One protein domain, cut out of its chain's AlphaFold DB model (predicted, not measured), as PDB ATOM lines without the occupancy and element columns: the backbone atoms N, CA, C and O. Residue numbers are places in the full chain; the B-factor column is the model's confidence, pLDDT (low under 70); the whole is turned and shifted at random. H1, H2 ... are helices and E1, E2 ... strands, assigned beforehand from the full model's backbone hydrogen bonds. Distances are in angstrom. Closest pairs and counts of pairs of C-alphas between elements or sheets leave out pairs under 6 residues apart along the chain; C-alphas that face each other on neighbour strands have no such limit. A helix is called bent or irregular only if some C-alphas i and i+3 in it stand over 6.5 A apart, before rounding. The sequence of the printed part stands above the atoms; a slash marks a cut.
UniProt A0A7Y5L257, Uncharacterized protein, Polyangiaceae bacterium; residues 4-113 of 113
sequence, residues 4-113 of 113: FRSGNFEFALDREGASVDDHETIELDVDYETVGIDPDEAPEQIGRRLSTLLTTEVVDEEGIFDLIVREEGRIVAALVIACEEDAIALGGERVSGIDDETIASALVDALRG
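AT A GLANCE: This is residues 4 to 113 of the 113 residues of an uncharacterized protein of Polyangiaceae bacterium (UniProt A0A7Y5L257). A strongly twisted six-stranded sheet curves round helix H3, which packs in its hollow and reaches both edge strands, E1 and E3. Helix H2 packs on the sheet too, about perpendicular to H3, and the short H1 packs on the last turns of H3. The printed part has 110 residues, with three named helices and six named strands in the order E1 E2 E3 H1 H2 E4 E5 E6 H3. The sheet's order is E1 E2 E4 E5 E6 E3, all antiparallel, and the class is mixed, helices and strands. The whole is compact, with a radius of gyration of the C-alphas of 12.8 A and spans of 37 by 27 by 24 A.

HOW THE PARTS SIT: Start at edge strand E1, residues 4 to 6, which forms a hairpin with E2, residues 9 to 13; there N 4 and O 11 are 2.9 A apart. E2 and E4, residues 64 to 71, are antiparallel neighbours, with N 10 and O 70 at 2.8 A. E4, E5, residues 74 to 83, and E6, residues 88 to 95, form a meander, each strand the antiparallel neighbour of the one before; look at N 67 and O 79, 2.8 A, and N 80 and O 91, 2.8 A. Beside E6, which bends by 56 degrees at residue 92, is edge strand E3, residues 23 to 30, with N 28 and O 90 at 2.9 A. H2, residues 39 to 53, and H3, residues 100 to 111, make two layers with the sheet, helices on one face of it. H3's closest C-alphas to the edge strands are Ala 106 to Ser 6, 5.3 A, and Asp 100 to Ile 26, 6.3 A. H2 has a height over the sheet of 9.0 A and runs along the strands, at 4 degrees to E5 on the local plane. H2 and H3 touch, about perpendicular at 81 degrees, closest at the C-alphas of Arg 49 and Leu 111, 6.2 A. H1, residues 32 to 35, touches H3 at the C-alphas of Val 35 and Val 108, 5.7 A. In H3 every O i to N i+4 pair is within hydrogen-bond range, in H2 9 of 11, and H1 is too short for one.

IN THESE COORDINATES: Find C-alpha 4 at (20.941, 34.117, -42.180), where E1 begins; it spans 6.9 A, E2 13.4 A and E3 21.4 A. H1 spans 5.3 A. H2 runs 20.3 A from C-alpha 39 at (19.644, 10.506, -45.467) and is irregular, with C-alphas 40 and 43 8.4 A apart. E4 spans 22.9 A, E5 27.0 A and E6 21.5 A. H3 spans 16.6 A and ends at C-alpha 111, (22.866, 24.320, -46.222).

THE WHOLE: The C-alphas of Asp 22 and Asp 40, the two farthest apart, are 36.8 A from each other. The printed part has no cut, and no link is long. The mean pLDDT of the printed part is 92.4, and residue 113 alone is under 70.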
ATOM      1  N   PHE A   4      19.860  34.188 -41.200       96.50
ATOM      2  CA  PHE A   4      20.941  34.117 -42.180       96.50
ATOM      3  C   PHE A   4      20.439  34.567 -43.547       96.50
ATOM      4  O   PHE A   4      19.242  34.545 -43.824       96.50
ATOM      5  N   ARG A   5      21.362  34.999 -44.408       96.56
ATOM      6  CA  ARG A   5      21.041  35.436 -45.770       96.56
ATOM      7  C   ARG A   5      21.605  34.481 -46.799       96.56
ATOM      8  O   ARG A   5      22.756  34.072 -46.677       96.56
ATOM      9  N   SER A   6      20.808  34.204 -47.821       96.88
ATOM     10  CA  SER A   6      21.220  33.466 -49.010       96.88
ATOM     11  C   SER A   6      20.451  33.988 -50.218       96.88
ATOM     12  O   SER A   6      19.232  34.164 -50.158       96.88
ATOM     13  N   GLY A   7      21.164  34.314 -51.297       93.69
ATOM     14  CA  GLY A   7      20.587  35.056 -52.421       93.69
ATOM     15  C   GLY A   7      19.968  36.389 -51.973       93.69
ATOM     16  O   GLY A   7      20.603  37.167 -51.257       93.69
ATOM     17  N   ASN A   8      18.723  36.636 -52.387       95.31
ATOM     18  CA  ASN A   8      17.944  37.821 -51.997       95.31
ATOM     19  C   ASN A   8      17.143  37.623 -50.699       95.31
ATOM     20  O   ASN A   8      16.480  38.554 -50.238       95.31
ATOM     21  N   PHE A   9      17.210  36.433 -50.101       97.25
ATOM     22  CA  PHE A   9      16.357  36.051 -48.989       97.25
ATOM     23  C   PHE A   9      17.085  36.082 -47.651       97.25
ATOM     24  O   PHE A   9      18.288  35.835 -47.535       97.25
ATOM     25  N   GLU A  10      16.308  36.363 -46.615       97.31
ATOM     26  CA  GLU A  10      16.692  36.246 -45.222       97.31
ATOM     27  C   GLU A  10      15.822  35.184 -44.544       97.31
ATOM     28  O   GLU A  10      14.604  35.331 -44.462       97.31
ATOM     29  N   PHE A  11      16.458  34.128 -44.046       96.94
ATOM     30  CA  PHE A  11      15.823  32.987 -43.398       96.94
ATOM     31  C   PHE A  11      15.963  33.107 -41.881       96.94
ATOM     32  O   PHE A  11      17.032  33.455 -41.373       96.94
ATOM     33  N   ALA A  12      14.903  32.801 -41.143       95.88
ATOM     34  CA  ALA A  12      14.916  32.719 -39.684       95.88
ATOM     35  C   ALA A  12      13.989  31.596 -39.215       95.88
ATOM     36  O   ALA A  12      13.110  31.196 -39.965       95.88
ATOM     37  N   LEU A  13      14.143  31.124 -37.976       94.06
ATOM     38  CA  LEU A  13      13.190  30.170 -37.395       94.06
ATOM     39  C   LEU A  13      11.803  30.792 -37.280       94.06
ATOM     40  O   LEU A  13      11.674  31.925 -36.796       94.06
ATOM     41  N   ASP A  14      10.788  30.018 -37.641       90.81
ATOM     42  CA  ASP A  14       9.401  30.359 -37.376       90.81
ATOM     43  C   ASP A  14       8.909  29.687 -36.093       90.81
ATOM     44  O   ASP A  14       8.495  28.539 -36.080       90.81
ATOM     45  N   ARG A  15       8.968  30.411 -34.975       76.88
ATOM     46  CA  ARG A  15       8.491  29.893 -33.678       76.88
ATOM     47  C   ARG A  15       7.044  30.264 -33.375       76.88
ATOM     48  O   ARG A  15       6.515  29.840 -32.351       76.88
ATOM     49  N   GLU A  16       6.451  31.136 -34.185       76.12
ATOM     50  CA  GLU A  16       5.139  31.733 -33.917       76.12
ATOM     51  C   GLU A  16       4.079  31.284 -34.934       76.12
ATOM     52  O   GLU A  16       2.897  31.523 -34.691       76.12
ATOM     53  N   GLY A  17       4.476  30.600 -36.016       76.75
ATOM     54  CA  GLY A  17       3.580  30.141 -37.075       76.75
ATOM     55  C   GLY A  17       3.119  31.317 -37.925       76.75
ATOM     56  O   GLY A  17       1.950  31.708 -37.894       76.75
ATOM     57  N   ALA A  18       4.054  31.940 -38.634       81.38
ATOM     58  CA  ALA A  18       3.772  33.043 -39.526       81.38
ATOM     59  C   ALA A  18       2.954  32.562 -40.728       81.38
ATOM     60  O   ALA A  18       3.327  31.624 -41.421       81.38
ATOM     61  N   SER A  19       1.858  33.260 -41.008       78.50
ATOM     62  CA  SER A  19       1.067  33.039 -42.218       78.50
ATOM     63  C   SER A  19       1.428  34.059 -43.285       78.50
ATOM     64  O   SER A  19       1.790  35.202 -42.979       78.50
ATOM     65  N   VAL A  20       1.287  33.653 -44.541       84.44
ATOM     66  CA  VAL A  20       1.522  34.527 -45.684       84.44
ATOM     67  C   VAL A  20       0.177  34.996 -46.247       84.44
ATOM     68  O   VAL A  20      -0.705  34.194 -46.549       84.44
ATOM     69  N   ASP A  21      -0.011  36.310 -46.374       76.62
ATOM     70  CA  ASP A  21      -1.199  36.880 -47.021       76.62
ATOM     71  C   ASP A  21      -1.113  36.696 -48.553       76.62
ATOM     72  O   ASP A  21      -0.057  36.931 -49.138       76.62
ATOM     73  N   ASP A  22      -2.229  36.338 -49.206       79.81
ATOM     74  CA  ASP A  22      -2.314  36.099 -50.667       79.81
ATOM     75  C   ASP A  22      -1.342  35.008 -51.170       79.81
ATOM     76  O   ASP A  22      -0.555  35.195 -52.109       79.81
ATOM     77  N   HIS A  23      -1.370  33.869 -50.472       83.44
ATOM     78  CA  HIS A  23      -0.399  32.798 -50.629       83.44
ATOM     79  C   HIS A  23      -0.730  31.789 -51.732       83.44
ATOM     80  O   HIS A  23      -1.884  31.456 -52.002       83.44
ATOM     81  N   GLU A  24       0.337  31.240 -52.299       91.06
ATOM     82  CA  GLU A  24       0.368  29.977 -53.023       91.06
ATOM     83  C   GLU A  24       1.080  28.928 -52.158       91.06
ATOM     84  O   GLU A  24       1.957  29.250 -51.351       91.06
ATOM     85  N   THR A  25       0.689  27.667 -52.320       92.69
ATOM     86  CA  THR A  25       1.347  26.539 -51.655       92.69
ATOM     87  C   THR A  25       2.686  26.250 -52.329       92.69
ATOM     88  O   THR A  25       2.755  26.217 -53.558       92.69
ATOM     89  N   ILE A  26       3.721  26.017 -51.522       93.44
ATOM     90  CA  ILE A  26       4.996  25.451 -51.975       93.44
ATOM     91  C   ILE A  26       5.042  23.971 -51.599       93.44
ATOM     92  O   ILE A  26       4.785  23.611 -50.452       93.44
ATOM     93  N   GLU A  27       5.361  23.133 -52.582       94.75
ATOM     94  CA  GLU A  27       5.593  21.694 -52.444       94.75
ATOM     95  C   GLU A  27       6.728  21.314 -53.399       94.75
ATOM     96  O   GLU A  27       6.551  21.314 -54.621       94.75
ATOM     97  N   LEU A  28       7.910  21.037 -52.852       95.94
ATOM     98  CA  LEU A  28       9.092  20.670 -53.628       95.94
ATOM     99  C   LEU A  28       9.925  19.630 -52.883       95.94
ATOM    100  O   LEU A  28      10.247  19.821 -51.715       95.94
ATOM    101  N   ASP A  29      10.366  18.599 -53.595       96.62
ATOM    102  CA  ASP A  29      11.328  17.631 -53.076       96.62
ATOM    103  C   ASP A  29      12.749  18.001 -53.511       96.62
ATOM    104  O   ASP A  29      13.012  18.306 -54.678       96.62
ATOM    105  N   VAL A  30      13.682  17.958 -52.561       95.94
ATOM    106  CA  VAL A  30      15.106  18.208 -52.786       95.94
ATOM    107  C   VAL A  30      15.904  16.962 -52.429       95.94
ATOM    108  O   VAL A  30      15.900  16.511 -51.284       95.94
ATOM    109  N   ASP A  31      16.659  16.441 -53.394       96.56
ATOM    110  CA  ASP A  31      17.519  15.281 -53.164       96.56
ATOM    111  C   ASP A  31      18.587  15.569 -52.096       96.56
ATOM    112  O   ASP A  31      19.301  16.578 -52.152       96.56
ATOM    113  N   TYR A  32      18.793  14.620 -51.182       94.56
ATOM    114  CA  TYR A  32      19.854  14.695 -50.172       94.56
ATOM    115  C   TYR A  32      21.255  14.887 -50.777       94.56
ATOM    116  O   TYR A  32      22.066  15.653 -50.246       94.56
ATOM    117  N   GLU A  33      21.530  14.266 -51.931       95.12
ATOM    118  CA  GLU A  33      22.798  14.426 -52.659       95.12
ATOM    119  C   GLU A  33      23.031  15.885 -53.084       95.12
ATOM    120  O   GLU A  33      24.153  16.394 -53.004       95.12
ATOM    121  N   THR A  34      21.966  16.592 -53.465       93.81
ATOM    122  CA  THR A  34      22.038  17.998 -53.873       93.81
ATOM    123  C   THR A  34      22.506  18.884 -52.718       93.81
ATOM    124  O   THR A  34      23.299  19.803 -52.931       93.81
ATOM    125  N   VAL A  35      22.098  18.573 -51.484       93.00
ATOM    126  CA  VAL A  35      22.502  19.298 -50.263       93.00
ATOM    127  C   VAL A  35      23.797  18.737 -49.648       93.00
ATOM    128  O   VAL A  35      24.431  19.370 -48.797       93.00
ATOM    129  N   GLY A  36      24.238  17.561 -50.100       93.94
ATOM    130  CA  GLY A  36      25.377  16.842 -49.535       93.94
ATOM    131  C   GLY A  36      25.100  16.385 -48.104       93.94
ATOM    132  O   GLY A  36      25.916  16.635 -47.215       93.94
ATOM    133  N   ILE A  37      23.922  15.810 -47.876       93.75
ATOM    134  CA  ILE A  37      23.460  15.292 -46.583       93.75
ATOM    135  C   ILE A  37      23.314  13.776 -46.687       93.75
ATOM    136  O   ILE A  37      22.959  13.258 -47.743       93.75
ATOM    137  N   ASP A  38      23.637  13.072 -45.606       93.56
ATOM    138  CA  ASP A  38      23.354  11.641 -45.489       93.56
ATOM    139  C   ASP A  38      21.885  11.464 -45.066       93.56
ATOM    140  O   ASP A  38      21.525  12.017 -44.023       93.56
ATOM    141  N   PRO A  39      21.040  10.744 -45.832       93.69
ATOM    142  CA  PRO A  39      19.644  10.506 -45.467       93.69
ATOM    143  C   PRO A  39      19.476   9.911 -44.060       93.69
ATOM    144  O   PRO A  39      18.568  10.307 -43.333       93.69
ATOM    145  N   ASP A  40      20.388   9.028 -43.632       92.69
ATOM    146  CA  ASP A  40      20.301   8.342 -42.333       92.69
ATOM    147  C   ASP A  40      20.577   9.282 -41.140       92.69
ATOM    148  O   ASP A  40      20.188   9.000 -40.005       92.69
ATOM    149  N   GLU A  41      21.252  10.407 -41.386       93.75
ATOM    150  CA  GLU A  41      21.606  11.421 -40.383       93.75
ATOM    151  C   GLU A  41      20.979  12.790 -40.699       93.75
ATOM    152  O   GLU A  41      21.380  13.814 -40.132       93.75
ATOM    153  N   ALA A  42      20.016  12.836 -41.622       93.69
ATOM    154  CA  ALA A  42      19.515  14.077 -42.195       93.69
ATOM    155  C   ALA A  42      18.991  15.080 -41.152       93.69
ATOM    156  O   ALA A  42      19.469  16.221 -41.171       93.69
ATOM    157  N   PRO A  43      18.123  14.690 -40.194       94.50
ATOM    158  CA  PRO A  43      17.668  15.597 -39.142       94.50
ATOM    159  C   PRO A  43      18.817  16.225 -38.344       94.50
ATOM    160  O   PRO A  43      18.874  17.442 -38.164       94.50
ATOM    161  N   GLU A  44      19.795  15.418 -37.917       93.75
ATOM    162  CA  GLU A  44      20.929  15.902 -37.122       93.75
ATOM    163  C   GLU A  44      21.826  16.842 -37.942       93.75
ATOM    164  O   GLU A  44      22.227  17.912 -37.463       93.75
ATOM    165  N   GLN A  45      22.128  16.481 -39.193       94.56
ATOM    166  CA  GLN A  45      22.972  17.295 -40.062       94.56
ATOM    167  C   GLN A  45      22.303  18.624 -40.433       94.56
ATOM    168  O   GLN A  45      22.959  19.668 -40.341       94.56
ATOM    169  N   ILE A  46      21.018  18.615 -40.805       94.56
ATOM    170  CA  ILE A  46      20.255  19.836 -41.101       94.56
ATOM    171  C   ILE A  46      20.156  20.703 -39.849       94.56
ATOM    172  O   ILE A  46      20.557  21.868 -39.893       94.56
ATOM    173  N   GLY A  47      19.730  20.139 -38.716       94.81
ATOM    174  CA  GLY A  47      19.606  20.864 -37.451       94.81
ATOM    175  C   GLY A  47      20.919  21.520 -37.020       94.81
ATOM    176  O   GLY A  47      20.945  22.692 -36.633       94.81
ATOM    177  N   ARG A  48      22.058  20.831 -37.177       94.50
ATOM    178  CA  ARG A  48      23.388  21.387 -36.878       94.50
ATOM    179  C   ARG A  48      23.798  22.513 -37.828       94.50
ATOM    180  O   ARG A  48      24.380  23.511 -37.383       94.50
ATOM    181  N   ARG A  49      23.530  22.366 -39.129       95.56
ATOM    182  CA  ARG A  49      23.834  23.395 -40.138       95.56
ATOM    183  C   ARG A  49      22.975  24.634 -39.908       95.56
ATOM    184  O   ARG A  49      23.520  25.729 -39.783       95.56
ATOM    185  N   LEU A  50      21.669  24.458 -39.710       95.44
ATOM    186  CA  LEU A  50      20.749  25.531 -39.331       95.44
ATOM    187  C   LEU A  50      21.173  26.195 -38.020       95.44
ATOM    188  O   LEU A  50      21.229  27.419 -37.956       95.44
ATOM    189  N   SER A  51      21.573  25.419 -37.009       95.00
ATOM    190  CA  SER A  51      22.071  25.971 -35.742       95.00
ATOM    191  C   SER A  51      23.297  26.863 -35.927       95.00
ATOM    192  O   SER A  51      23.437  27.907 -35.286       95.00
ATOM    193  N   THR A  52      24.188  26.464 -36.836       95.12
ATOM    194  CA  THR A  52      25.392  27.225 -37.179       95.12
ATOM    195  C   THR A  52      25.031  28.515 -37.914       95.12
ATOM    196  O   THR A  52      25.458  29.590 -37.494       95.12
ATOM    197  N   LEU A  53      24.206  28.426 -38.962       96.06
ATOM    198  CA  LEU A  53      23.763  29.573 -39.762       96.06
ATOM    199  C   LEU A  53      22.991  30.594 -38.917       96.06
ATOM    200  O   LEU A  53      23.208  31.798 -39.024       96.06
ATOM    201  N   LEU A  54      22.115  30.106 -38.042       95.06
ATOM    202  CA  LEU A  54      21.271  30.921 -37.178       95.06
ATOM    203  C   LEU A  54      21.964  31.293 -35.865       95.06
ATOM    204  O   LEU A  54      21.379  32.006 -35.055       95.06
ATOM    205  N   THR A  55      23.200  30.860 -35.605       94.25
ATOM    206  CA  THR A  55      23.929  31.146 -34.349       94.25
ATOM    207  C   THR A  55      23.098  30.872 -33.081       94.25
ATOM    208  O   THR A  55      23.201  31.569 -32.070       94.25
ATOM    209  N   THR A  56      22.206  29.887 -33.149       92.62
ATOM    210  CA  THR A  56      21.249  29.532 -32.099       92.62
ATOM    211  C   THR A  56      21.000  28.037 -32.161       92.62
ATOM    212  O   THR A  56      21.166  27.439 -33.214       92.62
ATOM    213  N   GLU A  57      20.626  27.421 -31.048       90.94
ATOM    214  CA  GLU A  57      20.286  26.002 -31.053       90.94
ATOM    215  C   GLU A  57      18.956  25.795 -31.789       90.94
ATOM    216  O   GLU A  57      17.934  26.397 -31.438       90.94
ATOM    217  N   VAL A  58      19.002  24.971 -32.833       90.25
ATOM    218  CA  VAL A  58      17.845  24.455 -33.560       90.25
ATOM    219  C   VAL A  58      17.695  23.008 -33.132       90.25
ATOM    220  O   VAL A  58      18.556  22.178 -33.423       90.25
ATOM    221  N   VAL A  59      16.640  22.745 -32.369       81.56
ATOM    222  CA  VAL A  59      16.309  21.398 -31.912       81.56
ATOM    223  C   VAL A  59      15.528  20.712 -33.019       81.56
ATOM    224  O   VAL A  59      14.664  21.326 -33.635       81.56
ATOM    225  N   ASP A  60      15.872  19.456 -33.260       79.50
ATOM    226  CA  ASP A  60      15.120  18.572 -34.132       79.50
ATOM    227  C   ASP A  60      13.768  18.205 -33.496       79.50
ATOM    228  O   ASP A  60      13.729  17.648 -32.394       79.50
ATOM    229  N   GLU A  61      12.672  18.514 -34.185       75.62
ATOM    230  CA  GLU A  61      11.313  18.098 -33.831       75.62
ATOM    231  C   GLU A  61      10.832  17.043 -34.840       75.62
ATOM    232  O   GLU A  61       9.985  17.311 -35.681       75.62
ATOM    233  N   GLU A  62      11.396  15.832 -34.769       83.75
ATOM    234  CA  GLU A  62      11.027  14.695 -35.639       83.75
ATOM    235  C   GLU A  62      11.414  14.863 -37.124       83.75
ATOM    236  O   GLU A  62      10.724  14.383 -38.017       83.75
ATOM    237  N   GLY A  63      12.539  15.518 -37.404       88.44
ATOM    238  CA  GLY A  63      13.039  15.786 -38.751       88.44
ATOM    239  C   GLY A  63      12.441  17.029 -39.395       88.44
ATOM    240  O   GLY A  63      12.651  17.234 -40.593       88.44
ATOM    241  N   ILE A  64      11.705  17.839 -38.629       93.12
ATOM    242  CA  ILE A  64      10.953  18.991 -39.126       93.12
ATOM    243  C   ILE A  64      11.573  20.304 -38.631       93.12
ATOM    244  O   ILE A  64      11.906  20.451 -37.454       93.12
ATOM    245  N   PHE A  65      11.714  21.273 -39.539       94.50
ATOM    246  CA  PHE A  65      12.234  22.609 -39.247       94.50
ATOM    247  C   PHE A  65      11.396  23.698 -39.919       94.50
ATOM    248  O   PHE A  65      11.371  23.801 -41.146       94.50
ATOM    249  N   ASP A  66      10.794  24.567 -39.110       94.38
ATOM    250  CA  ASP A  66       9.993  25.689 -39.599       94.38
ATOM    251  C   ASP A  66      10.840  26.956 -39.773       94.38
ATOM    252  O   ASP A  66      11.504  27.444 -38.846       94.38
ATOM    253  N   LEU A  67      10.804  27.522 -40.979       95.38
ATOM    254  CA  LEU A  67      11.519  28.734 -41.349       95.38
ATOM    255  C   LEU A  67      10.574  29.788 -41.919       95.38
ATOM    256  O   LEU A  67       9.767  29.531 -42.799       95.38
ATOM    257  N   ILE A  68      10.786  31.035 -41.523       95.88
ATOM    258  CA  ILE A  68      10.260  32.196 -42.234       95.88
ATOM    259  C   ILE A  68      11.307  32.756 -43.184       95.88
ATOM    260  O   ILE A  68      12.471  32.946 -42.819       95.88
ATOM    261  N   VAL A  69      10.859  33.107 -44.383       96.31
ATOM    262  CA  VAL A  69      11.668  33.702 -45.443       96.31
ATOM    263  C   VAL A  69      11.231  35.141 -45.650       96.31
ATOM    264  O   VAL A  69      10.042  35.440 -45.791       96.31
ATOM    265  N   ARG A  70      12.201  36.053 -45.676       96.00
ATOM    266  CA  ARG A  70      11.973  37.469 -45.949       96.00
ATOM    267  C   ARG A  70      12.745  37.956 -47.159       96.00
ATOM    268  O   ARG A  70      13.911  37.625 -47.321       96.00
ATOM    269  N   GLU A  71      12.125  38.842 -47.924       95.19
ATOM    270  CA  GLU A  71      12.775  39.639 -48.963       95.19
ATOM    271  C   GLU A  71      12.556  41.120 -48.633       95.19
ATOM    272  O   GLU A  71      11.444  41.540 -48.307       95.19
ATOM    273  N   GLU A  72      13.636  41.906 -48.605       92.62
ATOM    274  CA  GLU A  72      13.602  43.337 -48.242       92.62
ATOM    275  C   GLU A  72      12.842  43.642 -46.925       92.62
ATOM    276  O   GLU A  72      12.233  44.699 -46.747       92.62
ATOM    277  N   GLY A  73      12.885  42.705 -45.969       90.38
ATOM    278  CA  GLY A  73      12.246  42.824 -44.655       90.38
ATOM    279  C   GLY A  73      10.760  42.442 -44.602       90.38
ATOM    280  O   GLY A  73      10.169  42.516 -43.525       90.38
ATOM    281  N   ARG A  74      10.153  42.010 -45.714       91.94
ATOM    282  CA  ARG A  74       8.775  41.491 -45.767       91.94
ATOM    283  C   ARG A  74       8.785  39.973 -45.772       91.94
ATOM    284  O   ARG A  74       9.664  39.396 -46.394       91.94
ATOM    285  N   ILE A  75       7.824  39.341 -45.102       93.56
ATOM    286  CA  ILE A  75       7.656  37.883 -45.171       93.56
ATOM    287  C   ILE A  75       7.160  37.540 -46.574       93.56
ATOM    288  O   ILE A  75       6.160  38.095 -47.023       93.56
ATOM    289  N   VAL A  76       7.898  36.670 -47.256       95.06
ATOM    290  CA  VAL A  76       7.573  36.186 -48.602       95.06
ATOM    291  C   VAL A  76       7.287  34.691 -48.624       95.06
ATOM    292  O   VAL A  76       6.636  34.234 -49.554       95.06
ATOM    293  N   ALA A  77       7.729  33.939 -47.613       95.75
ATOM    294  CA  ALA A  77       7.339  32.549 -47.425       95.75
ATOM    295  C   ALA A  77       7.418  32.122 -45.954       95.75
ATOM    296  O   ALA A  77       8.193  32.684 -45.175       95.75
ATOM    297  N   ALA A  78       6.634  31.109 -45.614       95.44
ATOM    298  CA  ALA A  78       6.765  30.271 -44.436       95.44
ATOM    299  C   ALA A  78       6.986  28.839 -44.939       95.44
ATOM    300  O   ALA A  78       6.142  28.290 -45.644       95.44
ATOM    301  N   LEU A  79       8.156  28.284 -44.648       95.25
ATOM    302  CA  LEU A  79       8.610  26.986 -45.122       95.25
ATOM    303  C   LEU A  79       8.663  25.994 -43.976       95.25
ATOM    304  O   LEU A  79       9.166  26.309 -42.901       95.25
ATOM    305  N   VAL A  80       8.265  24.773 -44.276       94.94
ATOM    306  CA  VAL A  80       8.497  23.589 -43.464       94.94
ATOM    307  C   VAL A  80       9.518  22.743 -44.209       94.94
ATOM    308  O   VAL A  80       9.300  22.380 -45.364       94.94
ATOM    309  N   ILE A  81      10.642  22.448 -43.568       95.56
ATOM    310  CA  ILE A  81      11.620  21.477 -44.060       95.56
ATOM    311  C   ILE A  81      11.340  20.169 -43.337       95.56
ATOM    312  O   ILE A  81      11.488  20.136 -42.120       95.56
ATOM    313  N   ALA A  82      10.979  19.110 -44.054       95.56
ATOM    314  CA  ALA A  82      10.816  17.772 -43.497       95.56
ATOM    315  C   ALA A  82      11.858  16.812 -44.092       95.56
ATOM    316  O   ALA A  82      12.052  16.754 -45.306       95.56
ATOM    317  N   CYS A  83      12.557  16.080 -43.228       94.75
ATOM    318  CA  CYS A  83      13.494  15.033 -43.631       94.75
ATOM    319  C   CYS A  83      12.725  13.725 -43.854       94.75
ATOM    320  O   CYS A  83      12.445  13.008 -42.897       94.75
ATOM    321  N   GLU A  84      12.390  13.418 -45.105       93.94
ATOM    322  CA  GLU A  84      11.716  12.170 -45.479       93.94
ATOM    323  C   GLU A  84      12.741  11.065 -45.787       93.94
ATOM    324  O   GLU A  84      13.940  11.327 -45.889       93.94
ATOM    325  N   GLU A  85      12.290   9.818 -45.959       89.06
ATOM    326  CA  GLU A  85      13.192   8.675 -46.210       89.06
ATOM    327  C   GLU A  85      14.059   8.861 -47.474       89.06
ATOM    328  O   GLU A  85      15.240   8.519 -47.465       89.06
ATOM    329  N   ASP A  86      13.495   9.435 -48.544       91.25
ATOM    330  CA  ASP A  86      14.148   9.510 -49.860       91.25
ATOM    331  C   ASP A  86      14.614  10.927 -50.255       91.25
ATOM    332  O   ASP A  86      15.468  11.074 -51.134       91.25
ATOM    333  N   ALA A  87      14.077  11.977 -49.627       95.94
ATOM    334  CA  ALA A  87      14.354  13.369 -49.979       95.94
ATOM    335  C   ALA A  87      14.094  14.329 -48.808       95.94
ATOM    336  O   ALA A  87      13.508  13.970 -47.790       95.94
ATOM    337  N   ILE A  88      14.505  15.582 -48.980       96.56
ATOM    338  CA  ILE A  88      14.092  16.695 -48.128       96.56
ATOM    339  C   ILE A  88      12.842  17.306 -48.757       96.56
ATOM    340  O   ILE A  88      12.928  17.903 -49.832       96.56
ATOM    341  N   ALA A  89      11.700  17.187 -48.090       97.19
ATOM    342  CA  ALA A  89      10.466  17.825 -48.520       97.19
ATOM    343  C   ALA A  89      10.435  19.283 -48.037       97.19
ATOM    344  O   ALA A  89      10.603  19.572 -46.849       97.19
ATOM    345  N   LEU A  90      10.222  20.211 -48.966       96.44
ATOM    346  CA  LEU A  90       9.982  21.624 -48.701       96.44
ATOM    347  C   LEU A  90       8.495  21.913 -48.911       96.44
ATOM    348  O   LEU A  90       8.002  21.895 -50.039       96.44
ATOM    349  N   GLY A  91       7.793  22.174 -47.812       94.81
ATOM    350  CA  GLY A  91       6.369  22.502 -47.791       94.81
ATOM    351  C   GLY A  91       6.096  23.913 -47.273       94.81
ATOM    352  O   GLY A  91       6.990  24.567 -46.738       94.81
ATOM    353  N   GLY A  92       4.851  24.381 -47.387       93.94
ATOM    354  CA  GLY A  92       4.374  25.591 -46.710       93.94
ATOM    355  C   GLY A  92       3.645  26.579 -47.617       93.94
ATOM    356  O   GLY A  92       2.919  26.198 -48.537       93.94
ATOM    357  N   GLU A  93       3.833  27.867 -47.343       94.88
ATOM    358  CA  GLU A  93       3.152  28.974 -48.015       94.88
ATOM    359  C   GLU A  93       4.160  30.001 -48.528       94.88
ATOM    360  O   GLU A  93       5.120  30.348 -47.840       94.88
ATOM    361  N   ARG A  94       3.913  30.570 -49.706       94.31
ATOM    362  CA  ARG A  94       4.675  31.709 -50.228       94.31
ATOM    363  C   ARG A  94       3.777  32.734 -50.893       94.31
ATOM    364  O   ARG A  94       2.683  32.415 -51.337       94.31
ATOM    365  N   VAL A  95       4.243  33.973 -51.003       93.38
ATOM    366  CA  VAL A  95       3.524  35.012 -51.745       93.38
ATOM    367  C   VAL A  95       3.492  34.668 -53.234       93.38
ATOM    368  O   VAL A  95       4.454  34.128 -53.796       93.38
ATOM    369  N   SER A  96       2.392  35.031 -53.890       87.88
ATOM    370  CA  SER A  96       2.255  34.903 -55.340       87.88
ATOM    371  C   SER A  96       3.371  35.658 -56.083       87.88
ATOM    372  O   SER A  96       3.649  36.825 -55.795       87.88
ATOM    373  N   GLY A  97       3.991  35.013 -57.075       87.19
ATOM    374  CA  GLY A  97       5.022  35.619 -57.934       87.19
ATOM    375  C   GLY A  97       6.475  35.451 -57.474       87.19
ATOM    376  O   GLY A  97       7.375  35.859 -58.209       87.19
ATOM    377  N   ILE A  98       6.714  34.831 -56.316       90.31
ATOM    378  CA  ILE A  98       8.022  34.261 -55.976       90.31
ATOM    379  C   ILE A  98       8.038  32.803 -56.426       90.31
ATOM    380  O   ILE A  98       7.064  32.091 -56.233       90.31
ATOM    381  N   ASP A  99       9.128  32.376 -57.047       92.31
ATOM    382  CA  ASP A  99       9.269  31.030 -57.595       92.31
ATOM    383  C   ASP A  99       9.807  30.032 -56.551       92.31
ATOM    384  O   ASP A  99      10.713  30.362 -55.777       92.31
ATOM    385  N   ASP A 100       9.253  28.815 -56.546       94.94
ATOM    386  CA  ASP A 100       9.578  27.755 -55.578       94.94
ATOM    387  C   ASP A 100      11.047  27.330 -55.666       94.94
ATOM    388  O   ASP A 100      11.747  27.268 -54.649       94.94
ATOM    389  N   GLU A 101      11.553  27.114 -56.886       94.75
ATOM    390  CA  GLU A 101      12.946  26.713 -57.113       94.75
ATOM    391  C   GLU A 101      13.921  27.797 -56.649       94.75
ATOM    392  O   GLU A 101      15.003  27.500 -56.144       94.75
ATOM    393  N   THR A 102      13.536  29.068 -56.770       95.19
ATOM    394  CA  THR A 102      14.365  30.201 -56.344       95.19
ATOM    395  C   THR A 102      14.547  30.233 -54.823       95.19
ATOM    396  O   THR A 102      15.664  30.449 -54.340       95.19
ATOM    397  N   ILE A 103      13.479  29.984 -54.057       95.38
ATOM    398  CA  ILE A 103      13.551  29.867 -52.593       95.38
ATOM    399  C   ILE A 103      14.362  28.624 -52.202       95.38
ATOM    400  O   ILE A 103      15.283  28.717 -51.383       95.38
ATOM    401  N   ALA A 104      14.050  27.475 -52.809       95.94
ATOM    402  CA  ALA A 104      14.702  26.206 -52.514       95.94
ATOM    403  C   ALA A 104      16.205  26.247 -52.812       95.94
ATOM    404  O   ALA A 104      17.006  25.864 -51.964       95.94
ATOM    405  N   SER A 105      16.613  26.787 -53.963       96.12
ATOM    406  CA  SER A 105      18.027  26.929 -54.332       96.12
ATOM    407  C   SER A 105      18.790  27.776 -53.319       96.12
ATOM    408  O   SER A 105      19.898  27.414 -52.931       96.12
ATOM    409  N   ALA A 106      18.204  28.881 -52.845       96.69
ATOM    410  CA  ALA A 106      18.846  29.724 -51.843       96.69
ATOM    411  C   ALA A 106      19.021  28.991 -50.501       96.69
ATOM    412  O   ALA A 106      20.070  29.118 -49.862       96.69
ATOM    413  N   LEU A 107      18.025  28.206 -50.081       96.56
ATOM    414  CA  LEU A 107      18.116  27.375 -48.881       96.56
ATOM    415  C   LEU A 107      19.180  26.277 -49.037       96.56
ATOM    416  O   LEU A 107      20.032  26.122 -48.164       96.56
ATOM    417  N   VAL A 108      19.169  25.557 -50.160       96.19
ATOM    418  CA  VAL A 108      20.149  24.511 -50.483       96.19
ATOM    419  C   VAL A 108      21.566  25.067 -50.453       96.19
ATOM    420  O   VAL A 108      22.431  24.495 -49.793       96.19
ATOM    421  N   ASP A 109      21.810  26.198 -51.113       96.00
ATOM    422  CA  ASP A 109      23.132  26.826 -51.143       96.00
ATOM    423  C   ASP A 109      23.616  27.202 -49.737       96.00
ATOM    424  O   ASP A 109      24.794  27.026 -49.424       96.00
ATOM    425  N   ALA A 110      22.711  27.658 -48.865       95.50
ATOM    426  CA  ALA A 110      23.042  27.949 -47.474       95.50
ATOM    427  C   ALA A 110      23.390  26.680 -46.686       95.50
ATOM    428  O   ALA A 110      24.343  26.679 -45.909       95.50
ATOM    429  N   LEU A 111      22.641  25.595 -46.896       94.31
ATOM    430  CA  LEU A 111      22.866  24.320 -46.222       94.31
ATOM    431  C   LEU A 111      24.124  23.598 -46.722       94.31
ATOM    432  O   LEU A 111      24.657  22.771 -45.995       94.31
ATOM    433  N   ARG A 112      24.641  23.880 -47.920       91.62
ATOM    434  CA  ARG A 112      25.899  23.282 -48.416       91.62
ATOM    435  C   ARG A 112      27.168  23.902 -47.809       91.62
ATOM    436  O   ARG A 112      28.245  23.341 -48.011       91.62
ATOM    437  N   GLY A 113      27.038  25.061 -47.152       69.12
ATOM    438  CA  GLY A 113      28.133  25.894 -46.632       69.12
ATOM    439  C   GLY A 113      28.922  25.313 -45.464       69.12
ATOM    440  O   GLY A 113      28.341  24.577 -44.638       69.12
TER     441      GLY A 113